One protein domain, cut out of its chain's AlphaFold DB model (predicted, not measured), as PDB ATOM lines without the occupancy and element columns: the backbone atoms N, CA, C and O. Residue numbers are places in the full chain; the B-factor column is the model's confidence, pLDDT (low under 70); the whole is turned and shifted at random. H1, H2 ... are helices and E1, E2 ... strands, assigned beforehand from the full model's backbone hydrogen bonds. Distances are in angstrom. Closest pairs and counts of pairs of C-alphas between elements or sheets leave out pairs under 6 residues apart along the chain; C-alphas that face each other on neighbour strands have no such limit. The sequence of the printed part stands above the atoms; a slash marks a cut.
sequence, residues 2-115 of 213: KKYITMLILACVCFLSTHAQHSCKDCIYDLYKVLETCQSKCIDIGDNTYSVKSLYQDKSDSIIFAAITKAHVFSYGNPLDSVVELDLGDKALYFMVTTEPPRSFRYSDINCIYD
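This is residues 2 to 115 of the 213 residues of an uncharacterized protein of Prevotella melaninogenica (UniProt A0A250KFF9). A twisted sheet of four strands, E3 to E6, has one half of the very long helix H1 and the shorter helix H3 side by side over one face, while the other half of H1, residues 2 to 19, sticks out of the compact body as a straight arm. A small hairpin, E1 and E2, lies past the E6 edge of the sheet, with the short helix H2 following it. The printed part has 114 residues, with three named helices and six named strands in the order H1 E1 E2 H2 H3 E3 E4 E5 E6; the class is mixed, helices and strands. The larger sheet runs E3 E4 E5 E6, antiparallel throughout. The whole is only just compact, close to loose, with a radius of gyration of the C-alphas of 15.8 A, and elongated, spanning 57 by 29 by 24 A.

In the larger sheet, E3 is residues 72 to 74, E4 residues 81 to 87 at 19.5 A, E5 residues 92 to 98 at 19.7 A, and E6 residues 110 to 114, ending at C-alpha 114 (-50.258, 25.174, -32.130). H1, residues 2 to 37, is 53.0 A long, from C-alpha 2 (-20.167, 43.407, -3.822) to C-alpha 37 (-63.223, 14.952, -15.933). H3, residues 61 to 70, is 14.3 A long. E1 is residues 42 to 45, E2 residues 48 to 51, and H2 residues 52 to 56.

E3 to E6 form a meander, each strand the antiparallel neighbour of the one before. N 74 and O 83 are 3.0 A apart between E3 and E4, N 84 and O 95 2.9 A between E4 and E5, and N 96 and O 112 2.9 A between E5 and E6, each within hydrogen-bond range. H1 and H3 are on the same face, giving two layers, helices on one face of a sheet. H1 has a height over the sheet of 10.2 A and runs slantwise to the strands, at 55 degrees to E4 on the local plane. H3 lies over E4 at a height over the sheet of 8.1 A and only just stands up from the sheet, its line rising 41 degrees out of the local plane. H1 touches H3 with residues 25 to 36 alone, at a shallow tilt of 7 degrees, opposite ways; the closest C-alphas, of Lys 25 and Ile 68, are 6.5 A apart. H2 only grazes the sheet, with residues 54 to 56. In the antiparallel hairpin E1 and E2, N 43 and O 50 are 2.9 A apart, within hydrogen-bond range. The closest C-alphas of E1 and E6, of Ile 45 and Ile 110, are 6.7 A apart. In H2 and H3 every O i to N i+4 pair is within hydrogen-bond range, in H1 27 of 32.

The C-alphas farthest apart, of Lys 2 and Gln 39, are 57.7 A apart. Without residues 2 to 19, which stand free, the body spans 33 by 27 by 18 A. The printed part has no cut, and the link E5 to E6, 11 residues, is long. The mean pLDDT of the printed part is 84.8; residues 2 to 22 and 102 to 104 are under 70.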
ATOM      1  N   LYS A   2     -19.600  43.323  -2.453       48.47
ATOM      2  CA  LYS A   2     -20.167  43.407  -3.822       48.47
ATOM      3  C   LYS A   2     -20.307  42.054  -4.545       48.47
ATOM      4  O   LYS A   2     -21.388  41.766  -5.029       48.47
ATOM      5  N   LYS A   3     -19.281  41.189  -4.530       50.31
ATOM      6  CA  LYS A   3     -19.340  39.849  -5.163       50.31
ATOM      7  C   LYS A   3     -20.441  38.937  -4.602       50.31
ATOM      8  O   LYS A   3     -21.059  38.214  -5.371       50.31
ATOM      9  N   TYR A   4     -20.702  38.992  -3.295       55.78
ATOM     10  CA  TYR A   4     -21.748  38.182  -2.660       55.78
ATOM     11  C   TYR A   4     -23.146  38.689  -3.008       55.78
ATOM     12  O   TYR A   4     -24.021  37.884  -3.280       55.78
ATOM     13  N   ILE A   5     -23.333  40.010  -3.092       65.44
ATOM     14  CA  ILE A   5     -24.596  40.614  -3.536       65.44
ATOM     15  C   ILE A   5     -24.853  40.286  -5.012       65.44
ATOM     16  O   ILE A   5     -25.959  39.903  -5.365       65.44
ATOM     17  N   THR A   6     -23.832  40.357  -5.875       59.31
ATOM     18  CA  THR A   6     -23.975  39.974  -7.289       59.31
ATOM     19  C   THR A   6     -24.273  38.482  -7.449       59.31
ATOM     20  O   THR A   6     -25.138  38.137  -8.241       59.31
ATOM     21  N   MET A   7     -23.622  37.605  -6.675       57.78
ATOM     22  CA  MET A   7     -23.927  36.166  -6.652       57.78
ATOM     23  C   MET A   7     -25.337  35.878  -6.128       57.78
ATOM     24  O   MET A   7     -26.010  35.018  -6.681       57.78
ATOM     25  N   LEU A   8     -25.807  36.604  -5.108       61.44
ATOM     26  CA  LEU A   8     -27.156  36.454  -4.555       61.44
ATOM     27  C   LEU A   8     -28.224  36.919  -5.554       61.44
ATOM     28  O   LEU A   8     -29.203  36.220  -5.763       61.44
ATOM     29  N   ILE A   9     -28.007  38.056  -6.226       61.97
ATOM     30  CA  ILE A   9     -28.902  38.554  -7.281       61.97
ATOM     31  C   ILE A   9     -28.913  37.585  -8.465       61.97
ATOM     32  O   ILE A   9     -29.983  37.250  -8.959       61.97
ATOM     33  N   LEU A  10     -27.749  37.093  -8.899       50.53
ATOM     34  CA  LEU A  10     -27.660  36.127  -9.993       50.53
ATOM     35  C   LEU A  10     -28.347  34.806  -9.618       50.53
ATOM     36  O   LEU A  10     -29.104  34.275 -10.419       50.53
ATOM     37  N   ALA A  11     -28.156  34.323  -8.387       50.72
ATOM     38  CA  ALA A  11     -28.848  33.151  -7.868       50.72
ATOM     39  C   ALA A  11     -30.364  33.377  -7.819       50.72
ATOM     40  O   ALA A  11     -31.099  32.540  -8.324       50.72
ATOM     41  N   CYS A  12     -30.848  34.511  -7.306       46.56
ATOM     42  CA  CYS A  12     -32.273  34.847  -7.300       46.56
ATOM     43  C   CYS A  12     -32.856  34.933  -8.715       46.56
ATOM     44  O   CYS A  12     -33.935  34.408  -8.947       46.56
ATOM     45  N   VAL A  13     -32.145  35.528  -9.676       52.16
ATOM     46  CA  VAL A  13     -32.576  35.580 -11.085       52.16
ATOM     47  C   VAL A  13     -32.606  34.176 -11.698       52.16
ATOM     48  O   VAL A  13     -33.569  33.833 -12.380       52.16
ATOM     49  N   CYS A  14     -31.615  33.329 -11.401       43.41
ATOM     50  CA  CYS A  14     -31.601  31.930 -11.825       43.41
ATOM     51  C   CYS A  14     -32.748  31.123 -11.190       43.41
ATOM     52  O   CYS A  14     -33.443  30.424 -11.920       43.41
ATOM     53  N   PHE A  15     -33.008  31.266  -9.886       40.25
ATOM     54  CA  PHE A  15     -34.117  30.607  -9.183       40.25
ATOM     55  C   PHE A  15     -35.490  31.090  -9.664       40.25
ATOM     56  O   PHE A  15     -36.402  30.288  -9.838       40.25
ATOM     57  N   LEU A  16     -35.643  32.385  -9.950       40.72
ATOM     58  CA  LEU A  16     -36.870  32.935 -10.529       40.72
ATOM     59  C   LEU A  16     -37.093  32.430 -11.959       40.72
ATOM     60  O   LEU A  16     -38.235  32.172 -12.335       40.72
ATOM     61  N   SER A  17     -36.021  32.245 -12.737       48.00
ATOM     62  CA  SER A  17     -36.103  31.700 -14.097       48.00
ATOM     63  C   SER A  17     -36.415  30.198 -14.123       48.00
ATOM     64  O   SER A  17     -37.239  29.771 -14.928       48.00
ATOM     65  N   THR A  18     -35.855  29.399 -13.204       44.84
ATOM     66  CA  THR A  18     -36.175  27.966 -13.091       44.84
ATOM     67  C   THR A  18     -37.572  27.744 -12.510       44.84
ATOM     68  O   THR A  18     -38.303  26.889 -13.006       44.84
ATOM     69  N   HIS A  19     -38.010  28.548 -11.536       49.22
ATOM     70  CA  HIS A  19     -39.397  28.526 -11.057       49.22
ATOM     71  C   HIS A  19     -40.404  28.992 -12.121       49.22
ATOM     72  O   HIS A  19     -41.487  28.423 -12.200       49.22
ATOM     73  N   ALA A  20     -40.049  29.951 -12.985       48.06
ATOM     74  CA  ALA A  20     -40.882  30.344 -14.128       48.06
ATOM     75  C   ALA A  20     -40.989  29.251 -15.216       48.06
ATOM     76  O   ALA A  20     -42.002  29.155 -15.907       48.06
ATOM     77  N   GLN A  21     -39.970  28.397 -15.366       50.38
ATOM     78  CA  GLN A  21     -40.018  27.263 -16.299       50.38
ATOM     79  C   GLN A  21     -40.846  26.085 -15.771       50.38
ATOM     80  O   GLN A  21     -41.526  25.431 -16.561       50.38
ATOM     81  N   HIS A  22     -40.832  25.822 -14.459       54.12
ATOM     82  CA  HIS A  22     -41.709  24.810 -13.858       54.12
ATOM     83  C   HIS A  22     -43.188  25.198 -13.978       54.12
ATOM     84  O   HIS A  22     -44.002  24.364 -14.366       54.12
ATOM     85  N   SER A  23     -43.510  26.481 -13.797       72.62
ATOM     86  CA  SER A  23     -44.894  26.952 -13.801       72.62
ATOM     87  C   SER A  23     -45.653  26.800 -15.117       72.62
ATOM     88  O   SER A  23     -46.867  26.642 -15.102       72.62
ATOM     89  N   CYS A  24     -44.968  26.843 -16.264       87.31
ATOM     90  CA  CYS A  24     -45.660  26.758 -17.555       87.31
ATOM     91  C   CYS A  24     -46.204  25.345 -17.820       87.31
ATOM     92  O   CYS A  24     -47.239  25.180 -18.463       87.31
ATOM     93  N   LYS A  25     -45.510  24.315 -17.315       92.25
ATOM     94  CA  LYS A  25     -45.970  22.923 -17.414       92.25
ATOM     95  C   LYS A  25     -47.181  22.674 -16.524       92.25
ATOM     96  O   LYS A  25     -48.052  21.905 -16.918       92.25
ATOM     97  N   ASP A  26     -47.237  23.338 -15.372       90.94
ATOM     98  CA  ASP A  26     -48.339  23.205 -14.423       90.94
ATOM     99  C   ASP A  26     -49.660  23.693 -15.031       90.94
ATOM    100  O   ASP A  26     -50.658  22.993 -14.901       90.94
ATOM    101  N   CYS A  27     -49.659  24.780 -15.816       93.19
ATOM    102  CA  CYS A  27     -50.857  25.233 -16.544       93.19
ATOM    103  C   CYS A  27     -51.413  24.158 -17.494       93.19
ATOM    104  O   CYS A  27     -52.621  24.005 -17.656       93.19
ATOM    105  N   ILE A  28     -50.525  23.397 -18.137       96.06
ATOM    106  CA  ILE A  28     -50.914  22.340 -19.077       96.06
ATOM    107  C   ILE A  28     -51.338  21.090 -18.314       96.06
ATOM    108  O   ILE A  28     -52.295  20.425 -18.698       96.06
ATOM    109  N   TYR A  29     -50.666  20.771 -17.211       95.50
ATOM    110  CA  TYR A  29     -51.102  19.704 -16.320       95.50
ATOM    111  C   TYR A  29     -52.514  19.971 -15.778       95.50
ATOM    112  O   TYR A  29     -53.361  19.083 -15.830       95.50
ATOM    113  N   ASP A  30     -52.775  21.200 -15.324       95.00
ATOM    114  CA  ASP A  30     -54.082  21.684 -14.873       95.00
ATOM    115  C   ASP A  30     -55.141  21.540 -15.977       95.00
ATOM    116  O   ASP A  30     -56.197  20.952 -15.741       95.00
ATOM    117  N   LEU A  31     -54.815  21.935 -17.218       96.69
ATOM    118  CA  LEU A  31     -55.691  21.741 -18.381       96.69
ATOM    119  C   LEU A  31     -56.114  20.279 -18.521       96.69
ATOM    120  O   LEU A  31     -57.304  19.976 -18.593       96.69
ATOM    121  N   TYR A  32     -55.152  19.357 -18.554       97.12
ATOM    122  CA  TYR A  32     -55.469  17.950 -18.787       97.12
ATOM    123  C   TYR A  32     -56.134  17.274 -17.590       97.12
ATOM    124  O   TYR A  32     -56.925  16.357 -17.787       97.12
ATOM    125  N   LYS A  33     -55.914  17.757 -16.363       95.75
ATOM    126  CA  LYS A  33     -56.695  17.322 -15.196       95.75
ATOM    127  C   LYS A  33     -58.164  17.708 -15.314       95.75
ATOM    128  O   LYS A  33     -59.037  16.903 -14.993       95.75
ATOM    129  N   VAL A  34     -58.448  18.908 -15.812       95.19
ATOM    130  CA  VAL A  34     -59.823  19.334 -16.091       95.19
ATOM    131  C   VAL A  34     -60.419  18.497 -17.221       95.19
ATOM    132  O   VAL A  34     -61.536  17.996 -17.081       95.19
ATOM    133  N   LEU A  35     -59.666  18.269 -18.300       96.00
ATOM    134  CA  LEU A  35     -60.118  17.477 -19.446       96.00
ATOM    135  C   LEU A  35     -60.421  16.011 -19.106       96.00
ATOM    136  O   LEU A  35     -61.418  15.505 -19.611       96.00
ATOM    137  N   GLU A  36     -59.658  15.367 -18.213       91.94
ATOM    138  CA  GLU A  36     -59.938  13.998 -17.726       91.94
ATOM    139  C   GLU A  36     -61.360  13.859 -17.153       91.94
ATOM    140  O   GLU A  36     -61.982  12.802 -17.250       91.94
ATOM    141  N   THR A  37     -61.883  14.928 -16.548       89.94
ATOM    142  CA  THR A  37     -63.223  14.952 -15.933       89.94
ATOM    143  C   THR A  37     -64.281  15.627 -16.808       89.94
ATOM    144  O   THR A  37     -65.471  15.611 -16.480       89.94
ATOM    145  N   CYS A  38     -63.869  16.218 -17.930       87.69
ATOM    146  CA  CYS A  38     -64.734  16.993 -18.800       87.69
ATOM    147  C   CYS A  38     -65.599  16.072 -19.670       87.69
ATOM    148  O   CYS A  38     -65.102  15.258 -20.442       87.69
ATOM    149  N   GLN A  39     -66.921  16.236 -19.589       88.19
ATOM    150  CA  GLN A  39     -67.868  15.518 -20.454       88.19
ATOM    151  C   GLN A  39     -68.152  16.263 -21.771       88.19
ATOM    152  O   GLN A  39     -68.794  15.722 -22.674       88.19
ATOM    153  N   SER A  40     -67.695  17.514 -21.889       92.81
ATOM    154  CA  SER A  40     -67.879  18.337 -23.081       92.81
ATOM    155  C   SER A  40     -66.891  17.955 -24.184       92.81
ATOM    156  O   SER A  40     -65.760  17.547 -23.937       92.81
ATOM    157  N   LYS A  41     -67.305  18.148 -25.440       96.19
ATOM    158  CA  LYS A  41     -66.427  17.990 -26.612       96.19
ATOM    159  C   LYS A  41     -65.485  19.177 -26.815       96.19
ATOM    160  O   LYS A  41     -64.564  19.073 -27.625       96.19
ATOM    161  N   CYS A  42     -65.719  20.277 -26.102       97.00
ATOM    162  CA  CYS A  42     -64.939  21.505 -26.177       97.00
ATOM    163  C   CYS A  42     -64.639  22.056 -24.778       97.00
ATOM    164  O   CYS A  42     -65.375  21.772 -23.831       97.00
ATOM    165  N   ILE A  43     -63.590  22.866 -24.680       97.06
ATOM    166  CA  ILE A  43     -63.197  23.600 -23.478       97.06
ATOM    167  C   ILE A  43     -62.864  25.045 -23.847       97.06
ATOM    168  O   ILE A  43     -62.254  25.291 -24.891       97.06
ATOM    169  N   ASP A  44     -63.245  25.974 -22.979       96.50
ATOM    170  CA  ASP A  44     -62.856  27.375 -23.088       96.50
ATOM    171  C   ASP A  44     -61.542  27.602 -22.337       96.50
ATOM    172  O   ASP A  44     -61.374  27.166 -21.197       96.50
ATOM    173  N   ILE A  45     -60.601  28.266 -22.997       94.94
ATOM    174  CA  ILE A  45     -59.278  28.626 -22.497       94.94
ATOM    175  C   ILE A  45     -59.094  30.112 -22.809       94.94
ATOM    176  O   ILE A  45     -58.913  30.488 -23.967       94.94
ATOM    177  N   GLY A  46     -59.199  30.965 -21.788       88.38
ATOM    178  CA  GLY A  46     -59.318  32.409 -22.003       88.38
ATOM    179  C   GLY A  46     -60.550  32.726 -22.859       88.38
ATOM    180  O   GLY A  46     -61.632  32.205 -22.598       88.38
ATOM    181  N   ASP A  47     -60.363  33.521 -23.912       88.81
ATOM    182  CA  ASP A  47     -61.423  33.884 -24.868       88.81
ATOM    183  C   ASP A  47     -61.583  32.872 -26.024       88.81
ATOM    184  O   ASP A  47     -62.335  33.105 -26.974       88.81
ATOM    185  N   ASN A  48     -60.861  31.749 -25.976       94.81
ATOM    186  CA  ASN A  48     -60.757  30.781 -27.061       94.81
ATOM    187  C   ASN A  48     -61.432  29.448 -26.712       94.81
ATOM    188  O   ASN A  48     -61.148  28.851 -25.677       94.81
ATOM    189  N   THR A  49     -62.246  28.906 -27.622       96.88
ATOM    190  CA  THR A  49     -62.877  27.585 -27.460       96.88
ATOM    191  C   THR A  49     -62.158  26.527 -28.297       96.88
ATOM    192  O   THR A  49     -62.180  26.569 -29.528       96.88
ATOM    193  N   TYR A  50     -61.572  25.522 -27.645       97.75
ATOM    194  CA  TYR A  50     -60.860  24.417 -28.293       97.75
ATOM    195  C   TYR A  50     -61.671  23.127 -28.270       97.75
ATOM    196  O   TYR A  50     -62.321  22.802 -27.278       97.75
ATOM    197  N   SER A  51     -61.573  22.323 -29.333       97.31
ATOM    198  CA  SER A  51     -62.095  20.955 -29.282       97.31
ATOM    199  C   SER A  51     -61.171  20.068 -28.441       97.31
ATOM    200  O   SER A  51     -59.951  20.073 -28.627       97.31
ATOM    201  N   VAL A  52     -61.734  19.242 -27.560       97.06
ATOM    202  CA  VAL A  52     -60.954  18.295 -26.744       97.06
ATOM    203  C   VAL A  52     -60.166  17.348 -27.650       97.06
ATOM    204  O   VAL A  52     -58.981  17.114 -27.433       97.06
ATOM    205  N   LYS A  53     -60.766  16.901 -28.759       96.06
ATOM    206  CA  LYS A  53     -60.086  16.055 -29.751       96.06
ATOM    207  C   LYS A  53     -58.798  16.692 -30.293       96.06
ATOM    208  O   LYS A  53     -57.788  16.001 -30.413       96.06
ATOM    209  N   SER A  54     -58.814  17.989 -30.618       96.69
ATOM    210  CA  SER A  54     -57.613  18.684 -31.107       96.69
ATOM    211  C   SER A  54     -56.537  18.842 -30.038       96.69
ATOM    212  O   SER A  54     -55.362  18.852 -30.384       96.69
ATOM    213  N   LEU A  55     -56.912  18.926 -28.760       97.62
ATOM    214  CA  LEU A  55     -55.949  18.974 -27.659       97.62
ATOM    215  C   LEU A  55     -55.302  17.605 -27.443       97.62
ATOM    216  O   LEU A  55     -54.098  17.515 -27.293       97.62
ATOM    217  N   TYR A  56     -56.052  16.513 -27.556       96.50
ATOM    218  CA  TYR A  56     -55.460  15.180 -27.415       96.50
ATOM    219  C   TYR A  56     -54.675  14.715 -28.639       96.50
ATOM    220  O   TYR A  56     -53.852  13.814 -28.513       96.50
ATOM    221  N   GLN A  57     -54.928  15.269 -29.830       95.44
ATOM    222  CA  GLN A  57     -54.295  14.813 -31.076       95.44
ATOM    223  C   GLN A  57     -54.427  13.289 -31.293       95.44
ATOM    224  O   GLN A  57     -53.525  12.648 -31.840       95.44
ATOM    225  N   ASP A  58     -55.567  12.727 -30.880       94.44
ATOM    226  CA  ASP A  58     -55.875  11.289 -30.882       94.44
ATOM    227  C   ASP A  58     -54.988  10.436 -29.938       94.44
ATOM    228  O   ASP A  58     -54.825   9.233 -30.144       94.44
ATOM    229  N   LYS A  59     -54.394  11.041 -28.900       96.06
ATOM    230  CA  LYS A  59     -53.612  10.359 -27.853       96.06
ATOM    231  C   LYS A  59     -54.454  10.033 -26.619       96.06
ATOM    232  O   LYS A  59     -55.526  10.592 -26.429       96.06
ATOM    233  N   SER A  60     -53.957   9.121 -25.783       95.44
ATOM    234  CA  SER A  60     -54.528   8.813 -24.464       95.44
ATOM    235  C   SER A  60     -53.977   9.743 -23.381       95.44
ATOM    236  O   SER A  60     -52.867  10.261 -23.522       95.44
ATOM    237  N   ASP A  61     -54.685   9.859 -22.253       95.56
ATOM    238  CA  ASP A  61     -54.222  10.603 -21.069       95.56
ATOM    239  C   ASP A  61     -52.810  10.199 -20.649       95.56
ATOM    240  O   ASP A  61     -51.945  11.044 -20.450       95.56
ATOM    241  N   SER A  62     -52.533   8.895 -20.592       95.69
ATOM    242  CA  SER A  62     -51.216   8.380 -20.205       95.69
ATOM    243  C   SER A  62     -50.075   8.918 -21.076       95.69
ATOM    244  O   SER A  62     -49.009   9.245 -20.551       95.69
ATOM    245  N   ILE A  63     -50.295   9.041 -22.389       96.88
ATOM    246  CA  ILE A  63     -49.311   9.602 -23.321       96.88
ATOM    247  C   ILE A  63     -49.169  11.101 -23.076       96.88
ATOM    248  O   ILE A  63     -48.045  11.593 -22.996       96.88
ATOM    249  N   ILE A  64     -50.286  11.813 -22.917       97.81
ATOM    250  CA  ILE A  64     -50.281  13.253 -22.663       97.81
ATOM    251  C   ILE A  64     -49.546  13.582 -21.360       97.81
ATOM    252  O   ILE A  64     -48.612  14.380 -21.372       97.81
ATOM    253  N   PHE A  65     -49.904  12.956 -20.238       96.88
ATOM    254  CA  PHE A  65     -49.253  13.222 -18.955       96.88
ATOM    255  C   PHE A  65     -47.767  12.861 -18.989       96.88
ATOM    256  O   PHE A  65     -46.941  13.619 -18.479       96.88
ATOM    257  N   ALA A  66     -47.390  11.765 -19.656       97.00
ATOM    258  CA  ALA A  66     -45.984  11.444 -19.875       97.00
ATOM    259  C   ALA A  66     -45.268  12.532 -20.696       97.00
ATOM    260  O   ALA A  66     -44.153  12.923 -20.340       97.00
ATOM    261  N   ALA A  67     -45.901  13.064 -21.745       97.75
ATOM    262  CA  ALA A  67     -45.360  14.161 -22.542       97.75
ATOM    263  C   ALA A  67     -45.192  15.444 -21.714       97.75
ATOM    264  O   ALA A  67     -44.126  16.050 -21.761       97.75
ATOM    265  N   ILE A  68     -46.173  15.812 -20.881       96.81
ATOM    266  CA  ILE A  68     -46.106  16.993 -19.998       96.81
ATOM    267  C   ILE A  68     -44.893  16.908 -19.065       96.81
ATOM    268  O   ILE A  68     -44.126  17.868 -18.954       96.81
ATOM    269  N   THR A  69     -44.651  15.748 -18.439       94.25
ATOM    270  CA  THR A  69     -43.493  15.585 -17.537       94.25
ATOM    271  C   THR A  69     -42.160  15.833 -18.251       94.25
ATOM    272  O   THR A  69     -41.253  16.455 -17.691       94.25
ATOM    273  N   LYS A  70     -42.061  15.425 -19.521       95.56
ATOM    274  CA  LYS A  70     -40.861  15.553 -20.360       95.56
ATOM    275  C   LYS A  70     -40.838  16.818 -21.214       95.56
ATOM    276  O   LYS A  70     -39.856  17.030 -21.918       95.56
ATOM    277  N   ALA A  71     -41.878  17.649 -21.140       96.50
ATOM    278  CA  ALA A  71     -42.062  18.771 -22.046       96.50
ATOM    279  C   ALA A  71     -40.855  19.713 -22.034       96.50
ATOM    280  O   ALA A  71     -40.242  19.966 -20.987       96.50
ATOM    281  N   HIS A  72     -40.521  20.248 -23.197       94.25
ATOM    282  CA  HIS A  72     -39.457  21.229 -23.329       94.25
ATOM    283  C   HIS A  72     -40.055  22.632 -23.187       94.25
ATOM    284  O   HIS A  72     -41.060  22.944 -23.819       94.25
ATOM    285  N   VAL A  73     -39.469  23.467 -22.323       93.38
ATOM    286  CA  VAL A  73     -39.928  24.845 -22.095       93.38
ATOM    287  C   VAL A  73     -38.842  25.801 -22.545       93.38
ATOM    288  O   VAL A  73     -37.713  25.724 -22.058       93.38
ATOM    289  N   PHE A  74     -39.182  26.728 -23.433       91.56
ATOM    290  CA  PHE A  74     -38.232  27.709 -23.941       91.56
ATOM    291  C   PHE A  74     -38.848  29.102 -24.075       91.56
ATOM    292  O   PHE A  74     -40.047  29.272 -24.293       91.56
ATOM    293  N   SER A  75     -37.985  30.111 -23.949       89.69
ATOM    294  CA  SER A  75     -38.317  31.501 -24.253       89.69
ATOM    295  C   SER A  75     -37.865  31.830 -25.670       89.69
ATOM    296  O   SER A  75     -36.797  31.401 -26.111       89.69
ATOM    297  N   TYR A  76     -38.656  32.642 -26.358       89.69
ATOM    298  CA  TYR A  76     -38.338  33.181 -27.679       89.69
ATOM    299  C   TYR A  76     -38.087  34.698 -27.642       89.69
ATOM    300  O   TYR A  76     -37.997  35.343 -28.681       89.69
ATOM    301  N   GLY A  77     -37.939  35.263 -26.440       87.88
ATOM    302  CA  GLY A  77     -37.609  36.670 -26.216       87.88
ATOM    303  C   GLY A  77     -38.791  37.569 -25.885       87.88
ATOM    304  O   GLY A  77     -38.556  38.716 -25.516       87.88
ATOM    305  N   ASN A  78     -40.027  37.062 -25.940       86.94
ATOM    306  CA  ASN A  78     -41.162  37.743 -25.327       86.94
ATOM    307  C   ASN A  78     -41.053  37.662 -23.794       86.94
ATOM    308  O   ASN A  78     -40.921  36.554 -23.273       86.94
ATOM    309  N   PRO A  79     -41.060  38.794 -23.062       81.62
ATOM    310  CA  PRO A  79     -41.036  38.774 -21.602       81.62
ATOM    311  C   PRO A  79     -42.357  38.305 -20.983       81.62
ATOM    312  O   PRO A  79     -42.360  37.955 -19.806       81.62
ATOM    313  N   LEU A  80     -43.453  38.322 -21.744       85.12
ATOM    314  CA  LEU A  80     -44.780  37.964 -21.256       85.12
ATOM    315  C   LEU A  80     -45.067  36.476 -21.406       85.12
ATOM    316  O   LEU A  80     -45.764  35.933 -20.561       85.12
ATOM    317  N   ASP A  81     -44.452  35.792 -22.374       88.69
ATOM    318  CA  ASP A  81     -44.816  34.416 -22.715       88.69
ATOM    319  C   ASP A  81     -43.619  33.462 -22.755       88.69
ATOM    320  O   ASP A  81     -42.492  33.815 -23.107       88.69
ATOM    321  N   SER A  82     -43.895  32.193 -22.470       91.88
ATOM    322  CA  SER A  82     -43.009  31.068 -22.771       91.88
ATOM    323  C   SER A  82     -43.745  30.008 -23.578       91.88
ATOM    324  O   SER A  82     -44.974  29.950 -23.586       91.88
ATOM    325  N   VAL A  83     -42.986  29.163 -24.273       95.12
ATOM    326  CA  VAL A  83     -43.537  28.067 -25.071       95.12
ATOM    327  C   VAL A  83     -43.256  26.753 -24.370       95.12
ATOM    328  O   VAL A  83     -42.117  26.487 -23.980       95.12
ATOM    329  N   VAL A  84     -44.287  25.922 -24.248       96.56
ATOM    330  CA  VAL A  84     -44.165  24.534 -23.812       96.56
ATOM    331  C   VAL A  84     -44.441  23.619 -24.995       96.56
ATOM    332  O   VAL A  84     -45.529  23.620 -25.566       96.56
ATOM    333  N   GLU A  85     -43.441  22.833 -25.359       97.38
ATOM    334  CA  GLU A  85     -43.485  21.849 -26.431       97.38
ATOM    335  C   GLU A  85     -43.750  20.460 -25.842       97.38
ATOM    336  O   GLU A  85     -42.957  19.939 -25.048       97.38
ATOM    337  N   LEU A  86     -44.880  19.866 -26.229       97.62
ATOM    338  CA  LEU A  86     -45.256  18.497 -25.889       97.62
ATOM    339  C   LEU A  86     -44.950  17.589 -27.074       97.62
ATOM    340  O   LEU A  86     -45.637  17.643 -28.094       97.62
ATOM    341  N   ASP A  87     -43.965  16.716 -26.894       97.06
ATOM    342  CA  ASP A  87     -43.679  15.599 -27.791       97.06
ATOM    343  C   ASP A  87     -44.670  14.451 -27.530       97.06
ATOM    344  O   ASP A  87     -44.686  13.858 -26.448       97.06
ATOM    345  N   LEU A  88     -45.501  14.139 -28.528       96.75
ATOM    346  CA  LEU A  88     -46.494  13.059 -28.500       96.75
ATOM    347  C   LEU A  88     -46.070  11.844 -29.354       96.75
ATOM    348  O   LEU A  88     -46.899  10.982 -29.675       96.75
ATOM    349  N   GLY A  89     -44.796  11.778 -29.747       93.88
ATOM    350  CA  GLY A  89     -44.196  10.792 -30.640       93.88
ATOM    351  C   GLY A  89     -44.227  11.240 -32.103       93.88
ATOM    352  O   GLY A  89     -43.305  11.873 -32.610       93.88
ATOM    353  N   ASP A  90     -45.295  10.894 -32.819       93.81
ATOM    354  CA  ASP A  90     -45.498  11.249 -34.235       93.81
ATOM    355  C   ASP A  90     -46.069  12.663 -34.433       93.81
ATOM    356  O   ASP A  90     -46.088  13.182 -35.551       93.81
ATOM    357  N   LYS A  91     -46.521  13.295 -33.350       96.00
ATOM    358  CA  LYS A  91     -47.083  14.643 -33.322       96.00
ATOM    359  C   LYS A  91     -46.464  15.438 -32.180       96.00
ATOM    360  O   LYS A  91     -45.944  14.872 -31.226       96.00
ATOM    361  N   ALA A  92     -46.613  16.749 -32.258       97.19
ATOM    362  CA  ALA A  92     -46.376  17.661 -31.157       97.19
ATOM    363  C   ALA A  92     -47.490  18.699 -31.036       97.19
ATOM    364  O   ALA A  92     -48.199  18.986 -32.014       97.19
ATOM    365  N   LEU A  93     -47.588  19.264 -29.836       98.31
ATOM    366  CA  LEU A  93     -48.343  20.472 -29.533       98.31
ATOM    367  C   LEU A  93     -47.425  21.508 -28.897       98.31
ATOM    368  O   LEU A  93     -46.568  21.167 -28.085       98.31
ATOM    369  N   TYR A  94     -47.656  22.771 -29.229       98.12
ATOM    370  CA  TYR A  94     -46.946  23.897 -28.636       98.12
ATOM    371  C   TYR A  94     -47.956  24.802 -27.945       98.12
ATOM    372  O   TYR A  94     -48.912  25.252 -28.572       98.12
ATOM    373  N   PHE A  95     -47.740  25.071 -26.665       97.31
ATOM    374  CA  PHE A  95     -48.593  25.928 -25.850       97.31
ATOM    375  C   PHE A  95     -47.837  27.214 -25.554       97.31
ATOM    376  O   PHE A  95     -46.754  27.169 -24.970       97.31
ATOM    377  N   MET A  96     -48.396  28.352 -25.953       94.88
ATOM    378  CA  MET A  96     -47.930  29.657 -25.495       94.88
ATOM    379  C   MET A  96     -48.606  29.975 -24.170       94.88
ATOM    380  O   MET A  96     -49.831  30.005 -24.103       94.88
ATOM    381  N   VAL A  97     -47.807  30.182 -23.128       93.44
ATOM    382  CA  VAL A  97     -48.283  30.366 -21.755       93.44
ATOM    383  C   VAL A  97     -47.800  31.709 -21.227       93.44
ATOM    384  O   VAL A  97     -46.598  31.993 -21.285       93.44
ATOM    385  N   THR A  98     -48.728  32.493 -20.680       89.19
ATOM    386  CA  THR A  98     -48.441  33.752 -19.994       89.19
ATOM    387  C   THR A  98     -47.605  33.486 -18.744       89.19
ATOM    388  O   THR A  98     -47.881  32.606 -17.930       89.19
ATOM    389  N   THR A  99     -46.558  34.280 -18.580       82.25
ATOM    390  CA  THR A  99     -45.608  34.245 -17.461       82.25
ATOM    391  C   THR A  99     -45.613  35.540 -16.641       82.25
ATOM    392  O   THR A  99     -44.898  35.638 -15.628       82.25
ATOM    393  N   GLU A 100     -46.440  36.511 -17.042       76.75
ATOM    394  CA  GLU A 100     -46.617  37.792 -16.364       76.75
ATOM    395  C   GLU A 100     -47.266  37.618 -14.970       76.75
ATOM    396  O   GLU A 100     -48.182  36.812 -14.797       76.75
ATOM    397  N   PRO A 101     -46.790  38.326 -13.929       72.00
ATOM    398  CA  PRO A 101     -47.440  38.345 -12.616       72.00
ATOM    399  C   PRO A 101     -48.766  39.141 -12.595       72.00
ATOM    400  O   PRO A 101     -48.862  40.155 -13.278       72.00
ATOM    401  N   PRO A 102     -49.732  38.802 -11.713       67.50
ATOM    402  CA  PRO A 102     -49.708  37.708 -10.743       67.50
ATOM    403  C   PRO A 102     -49.994  36.355 -11.408       67.50
ATOM    404  O   PRO A 102     -51.009  36.176 -12.071       67.50
ATOM    405  N   ARG A 103     -49.102  35.379 -11.195       66.94
ATOM    406  CA  ARG A 103     -49.208  34.055 -11.825       66.94
ATOM    407  C   ARG A 103     -50.276  33.221 -11.125       66.94
ATOM    408  O   ARG A 103     -50.237  33.118  -9.898       66.94
ATOM    409  N   SER A 104     -51.184  32.608 -11.886       67.12
ATOM    410  CA  SER A 104     -52.229  31.737 -11.333       67.12
ATOM    411  C   SER A 104     -51.961  30.242 -11.557       67.12
ATOM    412  O   SER A 104     -52.531  29.422 -10.838       67.12
ATOM    413  N   PHE A 105     -51.042  29.898 -12.473       76.69
ATOM    414  CA  PHE A 105     -50.668  28.523 -12.860       76.69
ATOM    415  C   PHE A 105     -51.855  27.688 -13.349       76.69
ATOM    416  O   PHE A 105     -51.852  26.462 -13.244       76.69
ATOM    417  N   ARG A 106     -52.886  28.362 -13.859       88.62
ATOM    418  CA  ARG A 106     -54.106  27.733 -14.357       88.62
ATOM    419  C   ARG A 106     -54.038  27.587 -15.859       88.62
ATOM    420  O   ARG A 106     -53.364  28.357 -16.542       88.62
ATOM    421  N   TYR A 107     -54.817  26.655 -16.393       92.12
ATOM    422  CA  TYR A 107     -54.946  26.515 -17.841       92.12
ATOM    423  C   TYR A 107     -55.461  27.789 -18.529       92.12
ATOM    424  O   TYR A 107     -55.203  27.968 -19.712       92.12
ATOM    425  N   SER A 108     -56.130  28.700 -17.810       90.62
ATOM    426  CA  SER A 108     -56.537  30.014 -18.330       90.62
ATOM    427  C   SER A 108     -55.368  30.917 -18.733       90.62
ATOM    428  O   SER A 108     -55.581  31.851 -19.495       90.62
ATOM    429  N   ASP A 109     -54.152  30.641 -18.251       90.88
ATOM    430  CA  ASP A 109     -52.938  31.385 -18.612       90.88
ATOM    431  C   ASP A 109     -52.363  30.919 -19.976       90.88
ATOM    432  O   ASP A 109     -51.339  31.429 -20.431       90.88
ATOM    433  N   ILE A 110     -52.983  29.927 -20.632       94.12
ATOM    434  CA  ILE A 110     -52.623  29.474 -21.984       94.12
ATOM    435  C   ILE A 110     -53.248  30.427 -23.011       94.12
ATOM    436  O   ILE A 110     -54.465  30.504 -23.140       94.12
ATOM    437  N   ASN A 111     -52.406  31.095 -23.797       92.62
ATOM    438  CA  ASN A 111     -52.829  32.099 -24.778       92.62
ATOM    439  C   ASN A 111     -53.233  31.458 -26.110       92.62
ATOM    440  O   ASN A 111     -54.297  31.739 -26.660       92.62
ATOM    441  N   CYS A 112     -52.363  30.591 -26.631       95.00
ATOM    442  CA  CYS A 112     -52.506  29.967 -27.942       95.00
ATOM    443  C   CYS A 112     -51.946  28.545 -27.927       95.00
ATOM    444  O   CYS A 112     -50.998  28.235 -27.199       95.00
ATOM    445  N   ILE A 113     -52.497  27.693 -28.792       97.88
ATOM    446  CA  ILE A 113     -52.074  26.302 -28.954       97.88
ATOM    447  C   ILE A 113     -51.849  26.031 -30.439       97.88
ATOM    448  O   ILE A 113     -52.711  26.335 -31.270       97.88
ATOM    449  N   TYR A 114     -50.697  25.450 -30.765       98.12
ATOM    450  CA  TYR A 114     -50.258  25.174 -32.130       98.12
ATOM    451  C   TYR A 114     -50.007  23.683 -32.347       98.12
ATOM    452  O   TYR A 114     -49.591  22.963 -31.436       98.12
ATOM    453  N   ASP A 115     -50.237  23.228 -33.575       97.38
ATOM    454  CA  ASP A 115     -50.032  21.848 -34.001       97.38
ATOM    455  C   ASP A 115     -48.573  21.536 -34.381       97.38
ATOM    456  O   ASP A 115     -47.656  22.351 -34.285       97.38
TER     457      ASP A 115